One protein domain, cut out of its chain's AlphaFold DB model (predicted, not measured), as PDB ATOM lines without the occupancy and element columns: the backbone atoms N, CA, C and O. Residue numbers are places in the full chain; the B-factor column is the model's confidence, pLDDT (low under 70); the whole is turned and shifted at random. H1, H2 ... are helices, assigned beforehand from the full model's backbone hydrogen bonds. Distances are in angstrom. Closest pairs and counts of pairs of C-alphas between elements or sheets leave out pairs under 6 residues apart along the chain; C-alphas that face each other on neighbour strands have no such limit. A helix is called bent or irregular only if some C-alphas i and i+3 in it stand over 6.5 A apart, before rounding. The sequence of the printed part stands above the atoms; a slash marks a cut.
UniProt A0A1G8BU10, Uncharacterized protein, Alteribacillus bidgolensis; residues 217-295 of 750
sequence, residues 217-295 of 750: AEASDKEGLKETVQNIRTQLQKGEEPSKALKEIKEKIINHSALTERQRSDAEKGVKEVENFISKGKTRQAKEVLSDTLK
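AT A GLANCE: This is residues 217 to 295 of the 750 residues of an uncharacterized protein of Alteribacillus bidgolensis (UniProt A0A1G8BU10). The longest helix, H1, forms one side of an elongated up-and-down bundle of four helices; H3 is on the opposite side, and the shorter H2 and H4 sit between these two, so that the four outline a diamond seen end on. The bundle is unevenly knit: H3 and H4 make the broadest contact, while H1 and H3 are apart. The 79 printed residues hold four named helices, H1 H2 H3 H4 along the chain, and no named strand; the class is all helix. The whole is compact, with a radius of gyration of the C-alphas of 12.5 A, and its C-alphas span 42 by 26 by 19 A.

IN THESE COORDINATES: H1, residues 217 to 237, is 31.1 A long from first to last C-alpha and begins with C-alpha 217 at (180.209, 188.043, 250.982). H2, residues 242 to 253, is 15.1 A long; it is neither bent nor irregular, but only just: C-alphas 250 and 253 are 6.0 A apart. H3, residues 261 to 278, is 25.4 A long and begins with C-alpha 261 at (171.493, 201.995, 262.421). H4, residues 283 to 295, is 17.6 A long and ends with C-alpha 295 at (185.437, 212.887, 255.540).

HOW THE PARTS SIT: In this up-and-down bundle, each helix runs against the one before it in the chain. H1 and H2 touch as a helical hairpin, opposite ways at a shallow tilt of 3 degrees; their closest C-alphas, of Ile 232 and Ala 245, are 6.2 A apart. H1 touches H4 with residues 229 to 236 alone, opposite ways at a shallow tilt of 26 degrees; the closest C-alphas, of Leu 236 and Lys 287, are 7.2 A apart. H2 touches H4 with residues 242 to 246 alone, the same way at a shallow tilt of 29 degrees; the closest C-alphas, of Pro 242 and Lys 287, are 6.2 A apart. H3 and H4 form a helical hairpin and touch at a shallow tilt of 14 degrees, the closest C-alphas, of Val 274 and Ala 286, being 4.9 A apart. H2 and H3, also a helical hairpin, only just touch, with 3 pairs of C-alphas within 8 A; H3 does so with residues 271 to 278 alone, and the closest C-alphas, of Leu 246 and Val 271, are 6.9 A apart. Every O i to N i+4 pair is within hydrogen-bond range in H2, H3 and H4, and 15 of 17 are in H1.

THE WHOLE: The C-alphas of Ala 217 and Lys 280 are the two farthest apart, at 42.3 A. The printed part has no cut. The links H1 to H2 and H3 to H4 are tight, and H2 to H3 is short, with 7 residues. The mean pLDDT of the printed part is 72.7; it is under 70 for 20 residues: 217 to 225, 237, 239 to 240, 257 to 259, 261 to 263 and 294 to 295.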
ATOM      1  N   ALA A 217     181.441 187.272 251.158       43.78
ATOM      2  CA  ALA A 217     180.209 188.043 250.982       43.78
ATOM      3  C   ALA A 217     180.276 189.393 251.719       43.78
ATOM      4  O   ALA A 217     179.977 190.438 251.143       43.78
ATOM      5  N   GLU A 218     180.748 189.382 252.968       46.94
ATOM      6  CA  GLU A 218     180.955 190.592 253.763       46.94
ATOM      7  C   GLU A 218     181.983 191.560 253.165       46.94
ATOM      8  O   GLU A 218     181.855 192.766 253.371       46.94
ATOM      9  N   ALA A 219     183.012 191.072 252.468       49.72
ATOM     10  CA  ALA A 219     183.990 191.929 251.801       49.72
ATOM     11  C   ALA A 219     183.373 192.651 250.591       49.72
ATOM     12  O   ALA A 219     183.503 193.870 250.471       49.72
ATOM     13  N   SER A 220     182.636 191.920 249.746       50.38
ATOM     14  CA  SER A 220     182.052 192.453 248.509       50.38
ATOM     15  C   SER A 220     181.036 193.581 248.765       50.38
ATOM     16  O   SER A 220     181.138 194.648 248.155       50.38
ATOM     17  N   ASP A 221     180.137 193.412 249.743       53.91
ATOM     18  CA  ASP A 221     179.172 194.454 250.146       53.91
ATOM     19  C   ASP A 221     179.861 195.707 250.740       53.91
ATOM     20  O   ASP A 221     179.313 196.811 250.682       53.91
ATOM     21  N   LYS A 222     181.072 195.574 251.304       54.41
ATOM     22  CA  LYS A 222     181.850 196.700 251.858       54.41
ATOM     23  C   LYS A 222     182.643 197.449 250.778       54.41
ATOM     24  O   LYS A 222     182.840 198.658 250.913       54.41
ATOM     25  N   GLU A 223     183.065 196.784 249.701       57.47
ATOM     26  CA  GLU A 223     183.764 197.430 248.580       57.47
ATOM     27  C   GLU A 223     182.833 198.287 247.708       57.47
ATOM     28  O   GLU A 223     183.178 199.434 247.422       57.47
ATOM     29  N   GLY A 224     181.623 197.819 247.381       64.50
ATOM     30  CA  GLY A 224     180.666 198.601 246.577       64.50
ATOM     31  C   GLY A 224     180.246 199.929 247.229       64.50
ATOM     32  O   GLY A 224     180.156 200.969 246.566       64.50
ATOM     33  N   LEU A 225     180.064 199.940 248.556       66.44
ATOM     34  CA  LEU A 225     179.789 201.171 249.307       66.44
ATOM     35  C   LEU A 225     181.007 202.116 249.328       66.44
ATOM     36  O   LEU A 225     180.846 203.335 249.230       66.44
ATOM     37  N   LYS A 226     182.224 201.563 249.407       70.19
ATOM     38  CA  LYS A 226     183.486 202.318 249.383       70.19
ATOM     39  C   LYS A 226     183.716 203.007 248.038       70.19
ATOM     40  O   LYS A 226     184.082 204.181 248.019       70.19
ATOM     41  N   GLU A 227     183.451 202.316 246.932       72.94
ATOM     42  CA  GLU A 227     183.497 202.898 245.587       72.94
ATOM     43  C   GLU A 227     182.446 204.007 245.419       72.94
ATOM     44  O   GLU A 227     182.764 205.104 244.956       72.94
ATOM     45  N   THR A 228     181.212 203.770 245.877       72.81
ATOM     46  CA  THR A 228     180.113 204.749 245.788       72.81
ATOM     47  C   THR A 228     180.440 206.048 246.536       72.81
ATOM     48  O   THR A 228     180.301 207.136 245.977       72.81
ATOM     49  N   VAL A 229     180.940 205.957 247.775       76.12
ATOM     50  CA  VAL A 229     181.372 207.128 248.562       76.12
ATOM     51  C   VAL A 229     182.541 207.859 247.896       76.12
ATOM     52  O   VAL A 229     182.544 209.091 247.850       76.12
ATOM     53  N   GLN A 230     183.515 207.129 247.346       73.75
ATOM     54  CA  GLN A 230     184.661 207.739 246.673       73.75
ATOM     55  C   GLN A 230     184.244 208.475 245.390       73.75
ATOM     56  O   GLN A 230     184.696 209.597 245.162       73.75
ATOM     57  N   ASN A 231     183.332 207.910 244.592       79.06
ATOM     58  CA  ASN A 231     182.801 208.569 243.397       79.06
ATOM     59  C   ASN A 231     182.115 209.901 243.747       79.06
ATOM     60  O   ASN A 231     182.508 210.936 243.202       79.06
ATOM     61  N   ILE A 232     181.204 209.910 244.728       78.00
ATOM     62  CA  ILE A 232     180.519 211.128 245.208       78.00
ATOM     63  C   ILE A 232     181.523 212.160 245.757       78.00
ATOM     64  O   ILE A 232     181.409 213.359 245.494       78.00
ATOM     65  N   ARG A 233     182.576 211.712 246.454       77.12
ATOM     66  CA  ARG A 233     183.665 212.584 246.922       77.12
ATOM     67  C   ARG A 233     184.417 213.241 245.755       77.12
ATOM     68  O   ARG A 233     184.708 214.435 245.836       77.12
ATOM     69  N   THR A 234     184.671 212.528 244.651       76.31
ATOM     70  CA  THR A 234     185.298 213.140 243.458       76.31
ATOM     71  C   THR A 234     184.361 214.075 242.687       76.31
ATOM     72  O   THR A 234     184.837 215.088 242.179       76.31
ATOM     73  N   GLN A 235     183.052 213.803 242.626       73.88
ATOM     74  CA  GLN A 235     182.050 214.711 242.037       73.88
ATOM     75  C   GLN A 235     182.029 216.062 242.777       73.88
ATOM     76  O   GLN A 235     182.153 217.127 242.166       73.88
ATOM     77  N   LEU A 236     181.959 216.021 244.115       71.94
ATOM     78  CA  LEU A 236     181.973 217.214 244.969       71.94
ATOM     79  C   LEU A 236     183.274 218.022 244.817       71.94
ATOM     80  O   LEU A 236     183.219 219.253 244.755       71.94
ATOM     81  N   GLN A 237     184.423 217.346 244.692       69.50
ATOM     82  CA  GLN A 237     185.725 217.974 244.419       69.50
ATOM     83  C   GLN A 237     185.826 218.578 243.008       69.50
ATOM     84  O   GLN A 237     186.419 219.641 242.850       69.50
ATOM     85  N   LYS A 238     185.209 217.955 241.995       74.50
ATOM     86  CA  LYS A 238     185.124 218.470 240.612       74.50
ATOM     87  C   LYS A 238     184.151 219.645 240.448       74.50
ATOM     88  O   LYS A 238     184.003 220.166 239.347       74.50
ATOM     89  N   GLY A 239     183.512 220.089 241.531       61.19
ATOM     90  CA  GLY A 239     182.707 221.307 241.559       61.19
ATOM     91  C   GLY A 239     181.203 221.105 241.373       61.19
ATOM     92  O   GLY A 239     180.478 222.095 241.442       61.19
ATOM     93  N   GLU A 240     180.707 219.872 241.238       69.12
ATOM     94  CA  GLU A 240     179.293 219.603 240.927       69.12
ATOM     95  C   GLU A 240     178.281 220.123 241.969       69.12
ATOM     96  O   GLU A 240     178.606 220.420 243.121       69.12
ATOM     97  N   GLU A 241     177.027 220.243 241.535       70.38
ATOM     98  CA  GLU A 241     175.869 220.673 242.324       70.38
ATOM     99  C   GLU A 241     175.626 219.752 243.546       70.38
ATOM    100  O   GLU A 241     175.412 218.548 243.359       70.38
ATOM    101  N   PRO A 242     175.602 220.267 244.798       73.62
ATOM    102  CA  PRO A 242     175.421 219.422 245.982       73.62
ATOM    103  C   PRO A 242     174.029 218.775 246.040       73.62
ATOM    104  O   PRO A 242     173.867 217.744 246.688       73.62
ATOM    105  N   SER A 243     173.042 219.334 245.332       74.81
ATOM    106  CA  SER A 243     171.701 218.761 245.174       74.81
ATOM    107  C   SER A 243     171.717 217.354 244.553       74.81
ATOM    108  O   SER A 243     170.977 216.476 245.002       74.81
ATOM    109  N   LYS A 244     172.600 217.102 243.573       77.75
ATOM    110  CA  LYS A 244     172.762 215.785 242.933       77.75
ATOM    111  C   LYS A 244     173.395 214.770 243.884       77.75
ATOM    112  O   LYS A 244     172.836 213.694 244.086       77.75
ATOM    113  N   ALA A 245     174.509 215.147 244.517       76.62
ATOM    114  CA  ALA A 245     175.209 214.308 245.488       76.62
ATOM    115  C   ALA A 245     174.298 213.911 246.664       76.62
ATOM    116  O   ALA A 245     174.290 212.758 247.085       76.62
ATOM    117  N   LEU A 246     173.470 214.840 247.157       79.62
ATOM    118  CA  LEU A 246     172.511 214.588 248.237       79.62
ATOM    119  C   LEU A 246     171.448 213.555 247.838       79.62
ATOM    120  O   LEU A 246     171.148 212.651 248.622       79.62
ATOM    121  N   LYS A 247     170.929 213.627 246.604       80.00
ATOM    122  CA  LYS A 247     170.035 212.595 246.063       80.00
ATOM    123  C   LYS A 247     170.736 211.233 245.987       80.00
ATOM    124  O   LYS A 247     170.166 210.238 246.429       80.00
ATOM    125  N   GLU A 248     171.972 211.185 245.494       77.81
ATOM    126  CA  GLU A 248     172.730 209.934 245.373       77.81
ATOM    127  C   GLU A 248     173.053 209.309 246.748       77.81
ATOM    128  O   GLU A 248     172.940 208.094 246.912       77.81
ATOM    129  N   ILE A 249     173.329 210.129 247.772       79.50
ATOM    130  CA  ILE A 249     173.464 209.691 249.174       79.50
ATOM    131  C   ILE A 249     172.139 209.118 249.709       79.50
ATOM    132  O   ILE A 249     172.141 208.055 250.336       79.50
ATOM    133  N   LYS A 250     170.999 209.777 249.451       80.69
ATOM    134  CA  LYS A 250     169.673 209.284 249.870       80.69
ATOM    135  C   LYS A 250     169.295 207.962 249.204       80.69
ATOM    136  O   LYS A 250     168.734 207.099 249.870       80.69
ATOM    137  N   GLU A 251     169.591 207.791 247.918       77.69
ATOM    138  CA  GLU A 251     169.215 206.589 247.165       77.69
ATOM    139  C   GLU A 251     170.180 205.418 247.406       77.69
ATOM    140  O   GLU A 251     169.721 204.318 247.720       77.69
ATOM    141  N   LYS A 252     171.499 205.640 247.298       76.75
ATOM    142  CA  LYS A 252     172.513 204.567 247.283       76.75
ATOM    143  C   LYS A 252     173.204 204.316 248.622       76.75
ATOM    144  O   LYS A 252     173.627 203.190 248.866       76.75
ATOM    145  N   ILE A 253     173.338 205.337 249.477       72.38
ATOM    146  CA  ILE A 253     174.054 205.213 250.756       72.38
ATOM    147  C   ILE A 253     173.074 204.906 251.891       72.38
ATOM    148  O   ILE A 253     173.159 203.827 252.455       72.38
ATOM    149  N   ILE A 254     172.098 205.766 252.202       78.06
ATOM    150  CA  ILE A 254     171.216 205.587 253.383       78.06
ATOM    151  C   ILE A 254     170.475 204.227 253.393       78.06
ATOM    152  O   ILE A 254     170.303 203.615 254.453       78.06
ATOM    153  N   ASN A 255     170.117 203.709 252.213       73.62
ATOM    154  CA  ASN A 255     169.432 202.420 252.042       73.62
ATOM    155  C   ASN A 255     170.366 201.190 252.022       73.62
ATOM    156  O   ASN A 255     169.884 200.069 251.867       73.62
ATOM    157  N   HIS A 256     171.689 201.362 252.134       74.12
ATOM    158  CA  HIS A 256     172.646 200.265 251.965       74.12
ATOM    159  C   HIS A 256     172.614 199.268 253.139       74.12
ATOM    160  O   HIS A 256     172.506 199.662 254.306       74.12
ATOM    161  N   SER A 257     172.762 197.972 252.835       63.94
ATOM    162  CA  SER A 257     172.783 196.864 253.811       63.94
ATOM    163  C   SER A 257     173.924 196.994 254.824       63.94
ATOM    164  O   SER A 257     173.731 196.769 256.015       63.94
ATOM    165  N   ALA A 258     175.105 197.395 254.348       66.69
ATOM    166  CA  ALA A 258     176.338 197.481 255.135       66.69
ATOM    167  C   ALA A 258     176.406 198.642 256.159       66.69
ATOM    168  O   ALA A 258     177.437 198.805 256.811       66.69
ATOM    169  N   LEU A 259     175.353 199.458 256.310       66.56
ATOM    170  CA  LEU A 259     175.304 200.553 257.289       66.56
ATOM    171  C   LEU A 259     174.550 200.151 258.557       66.56
ATOM    172  O   LEU A 259     173.381 199.756 258.513       66.56
ATOM    173  N   THR A 260     175.205 200.334 259.707       71.00
ATOM    174  CA  THR A 260     174.559 200.177 261.014       71.00
ATOM    175  C   THR A 260     173.559 201.302 261.275       71.00
ATOM    176  O   THR A 260     173.703 202.419 260.776       71.00
ATOM    177  N   GLU A 261     172.572 201.041 262.132       69.69
ATOM    178  CA  GLU A 261     171.493 201.995 262.421       69.69
ATOM    179  C   GLU A 261     171.990 203.339 262.987       69.69
ATOM    180  O   GLU A 261     171.401 204.384 262.719       69.69
ATOM    181  N   ARG A 262     173.129 203.349 263.696       64.75
ATOM    182  CA  ARG A 262     173.781 204.593 264.143       64.75
ATOM    183  C   ARG A 262     174.330 205.397 262.964       64.75
ATOM    184  O   ARG A 262     174.032 206.580 262.851       64.75
ATOM    185  N   GLN A 263     175.064 204.746 262.060       69.94
ATOM    186  CA  GLN A 263     175.609 205.395 260.863       69.94
ATOM    187  C   GLN A 263     174.490 205.894 259.935       69.94
ATOM    188  O   GLN A 263     174.617 206.983 259.383       69.94
ATOM    189  N   ARG A 264     173.373 205.158 259.820       76.25
ATOM    190  CA  ARG A 264     172.164 205.616 259.114       76.25
ATOM    191  C   ARG A 264     171.573 206.870 259.766       76.25
ATOM    192  O   ARG A 264     171.402 207.872 259.082       76.25
ATOM    193  N   SER A 265     171.357 206.846 261.086       75.75
ATOM    194  CA  SER A 265     170.913 208.005 261.883       75.75
ATOM    195  C   SER A 265     171.787 209.242 261.654       75.75
ATOM    196  O   SER A 265     171.274 210.351 261.506       75.75
ATOM    197  N   ASP A 266     173.106 209.068 261.647       73.81
ATOM    198  CA  ASP A 266     174.045 210.189 261.610       73.81
ATOM    199  C   ASP A 266     174.228 210.729 260.180       73.81
ATOM    200  O   ASP A 266     174.248 211.946 259.988       73.81
ATOM    201  N   ALA A 267     174.198 209.856 259.164       74.25
ATOM    202  CA  ALA A 267     174.080 210.259 257.762       74.25
ATOM    203  C   ALA A 267     172.756 210.997 257.483       74.25
ATOM    204  O   ALA A 267     172.753 212.017 256.798       74.25
ATOM    205  N   GLU A 268     171.633 210.545 258.051       81.25
ATOM    206  CA  GLU A 268     170.345 211.237 257.941       81.25
ATOM    207  C   GLU A 268     170.351 212.631 258.581       81.25
ATOM    208  O   GLU A 268     169.718 213.541 258.043       81.25
ATOM    209  N   LYS A 269     171.036 212.817 259.718       81.12
ATOM    210  CA  LYS A 269     171.198 214.139 260.352       81.12
ATOM    211  C   LYS A 269     171.999 215.072 259.451       81.12
ATOM    212  O   LYS A 269     171.504 216.153 259.139       81.12
ATOM    213  N   GLY A 270     173.165 214.624 258.976       77.75
ATOM    214  CA  GLY A 270     173.996 215.391 258.044       77.75
ATOM    215  C   GLY A 270     173.235 215.759 256.768       77.75
ATOM    216  O   GLY A 270     173.232 216.913 256.357       77.75
ATOM    217  N   VAL A 271     172.480 214.821 256.191       83.81
ATOM    218  CA  VAL A 271     171.630 215.080 255.018       83.81
ATOM    219  C   VAL A 271     170.537 216.119 255.308       83.81
ATOM    220  O   VAL A 271     170.391 217.056 254.525       83.81
ATOM    221  N   LYS A 272     169.814 216.025 256.434       83.69
ATOM    222  CA  LYS A 272     168.793 217.020 256.834       83.69
ATOM    223  C   LYS A 272     169.404 218.410 257.068       83.69
ATOM    224  O   LYS A 272     168.797 219.424 256.721       83.69
ATOM    225  N   GLU A 273     170.615 218.471 257.618       81.31
ATOM    226  CA  GLU A 273     171.364 219.716 257.807       81.31
ATOM    227  C   GLU A 273     171.832 220.323 256.472       81.31
ATOM    228  O   GLU A 273     171.681 221.525 256.250       81.31
ATOM    229  N   VAL A 274     172.298 219.504 255.529       80.56
ATOM    230  CA  VAL A 274     172.652 219.960 254.176       80.56
ATOM    231  C   VAL A 274     171.415 220.460 253.418       80.56
ATOM    232  O   VAL A 274     171.498 221.508 252.781       80.56
ATOM    233  N   GLU A 275     170.256 219.797 253.513       82.19
ATOM    234  CA  GLU A 275     169.005 220.287 252.902       82.19
ATOM    235  C   GLU A 275     168.598 221.667 253.453       82.19
ATOM    236  O   GLU A 275     168.168 222.541 252.700       82.19
ATOM    237  N   ASN A 276     168.822 221.900 254.749       84.81
ATOM    238  CA  ASN A 276     168.634 223.189 255.420       84.81
ATOM    239  C   ASN A 276     169.647 224.266 254.960       84.81
ATOM    240  O   ASN A 276     169.311 225.449 254.926       84.81
ATOM    241  N   PHE A 277     170.869 223.894 254.558       80.81
ATOM    242  CA  PHE A 277     171.828 224.826 253.947       80.81
ATOM    243  C   PHE A 277     171.549 225.097 252.459       80.81
ATOM    244  O   PHE A 277     171.712 226.237 252.016       80.81
ATOM    245  N   ILE A 278     171.083 224.099 251.698       79.56
ATOM    246  CA  ILE A 278     170.682 224.254 250.289       79.56
ATOM    247  C   ILE A 278     169.442 225.150 250.177       79.56
ATOM    248  O   ILE A 278     169.454 226.089 249.386       79.56
ATOM    249  N   SER A 279     168.416 224.952 251.013       80.06
ATOM    250  CA  SER A 279     167.213 225.806 251.018       80.06
ATOM    251  C   SER A 279     167.488 227.265 251.409       80.06
ATOM    252  O   SER A 279     166.698 228.151 251.094       80.06
ATOM    253  N   LYS A 280     168.639 227.533 252.041       78.75
ATOM    254  CA  LYS A 280     169.148 228.874 252.377       78.75
ATOM    255  C   LYS A 280     170.163 229.419 251.361       78.75
ATOM    256  O   LYS A 280     170.821 230.418 251.644       78.75
ATOM    257  N   GLY A 281     170.342 228.756 250.213       76.44
ATOM    258  CA  GLY A 281     171.274 229.159 249.152       76.44
ATOM    259  C   GLY A 281     172.759 229.060 249.527       76.44
ATOM    260  O   GLY A 281     173.615 229.596 248.824       76.44
ATOM    261  N   LYS A 282     173.109 228.395 250.636       78.38
ATOM    262  CA  LYS A 282     174.476 228.372 251.180       78.38
ATOM    263  C   LYS A 282     175.293 227.203 250.633       78.38
ATOM    264  O   LYS A 282     175.849 226.407 251.389       78.38
ATOM    265  N   THR A 283     175.411 227.123 249.308       76.56
ATOM    266  CA  THR A 283     176.045 226.019 248.556       76.56
ATOM    267  C   THR A 283     177.443 225.647 249.067       76.56
ATOM    268  O   THR A 283     177.789 224.467 249.097       76.56
ATOM    269  N   ARG A 284     178.245 226.618 249.532       75.75
ATOM    270  CA  ARG A 284     179.573 226.363 250.122       75.75
ATOM    271  C   ARG A 284     179.497 225.622 251.464       75.75
ATOM    272  O   ARG A 284     180.217 224.648 251.632       75.75
ATOM    273  N   GLN A 285     178.594 226.022 252.362       75.75
ATOM    274  CA  GLN A 285     178.378 225.348 253.652       75.75
ATOM    275  C   GLN A 285     177.703 223.981 253.464       75.75
ATOM    276  O   GLN A 285     178.084 223.011 254.109       75.75
ATOM    277  N   ALA A 286     176.785 223.862 252.499       76.38
ATOM    278  CA  ALA A 286     176.221 222.575 252.090       76.38
ATOM    279  C   ALA A 286     177.312 221.594 251.610       76.38
ATOM    280  O   ALA A 286     177.331 220.442 252.037       76.38
ATOM    281  N   LYS A 287     178.258 222.048 250.773       76.12
ATOM    282  CA  LYS A 287     179.416 221.237 250.350       76.12
ATOM    283  C   LYS A 287     180.377 220.916 251.492       76.12
ATOM    284  O   LYS A 287     180.979 219.848 251.467       76.12
ATOM    285  N   GLU A 288     180.522 221.799 252.473       75.06
ATOM    286  CA  GLU A 288     181.356 221.593 253.662       75.06
ATOM    287  C   GLU A 288     180.766 220.506 254.572       75.06
ATOM    288  O   GLU A 288     181.433 219.502 254.799       75.06
ATOM    289  N   VAL A 289     179.485 220.598 254.950       79.19
ATOM    290  CA  VAL A 289     178.803 219.575 255.769       79.19
ATOM    291  C   VAL A 289     178.656 218.238 255.024       79.19
ATOM    292  O   VAL A 289     178.865 217.184 255.627       79.19
ATOM    293  N   LEU A 290     178.390 218.242 253.706       75.69
ATOM    294  CA  LEU A 290     178.471 217.022 252.881       75.69
ATOM    295  C   LEU A 290     179.873 216.421 252.918       75.69
ATOM    296  O   LEU A 290     180.023 215.218 253.116       75.69
ATOM    297  N   SER A 291     180.899 217.253 252.730       71.81
ATOM    298  CA  SER A 291     182.279 216.789 252.780       71.81
ATOM    299  C   SER A 291     182.597 216.209 254.144       71.81
ATOM    300  O   SER A 291     183.198 215.152 254.187       71.81
ATOM    301  N   ASP A 292     182.184 216.832 255.244       72.44
ATOM    302  CA  ASP A 292     182.520 216.383 256.596       72.44
ATOM    303  C   ASP A 292     181.778 215.088 256.965       72.44
ATOM    304  O   ASP A 292     182.400 214.157 257.475       72.44
ATOM    305  N   THR A 293     180.519 214.942 256.531       70.12
ATOM    306  CA  THR A 293     179.759 213.673 256.572       70.12
ATOM    307  C   THR A 293     180.455 212.542 255.782       70.12
ATOM    308  O   THR A 293     180.299 211.370 256.110       70.12
ATOM    309  N   LEU A 294     181.255 212.875 254.756       67.25
ATOM    310  CA  LEU A 294     182.014 211.935 253.906       67.25
ATOM    311  C   LEU A 294     183.539 211.904 254.197       67.25
ATOM    312  O   LEU A 294     184.276 211.112 253.598       67.25
ATOM    313  N   LYS A 295     184.035 212.770 255.090       56.72
ATOM    314  CA  LYS A 295     185.437 212.887 255.540       56.72
ATOM    315  C   LYS A 295     185.633 212.299 256.931       56.72
ATOM    316  O   LYS A 295     186.779 212.179 257.338       56.72
TER     317      LYS A 295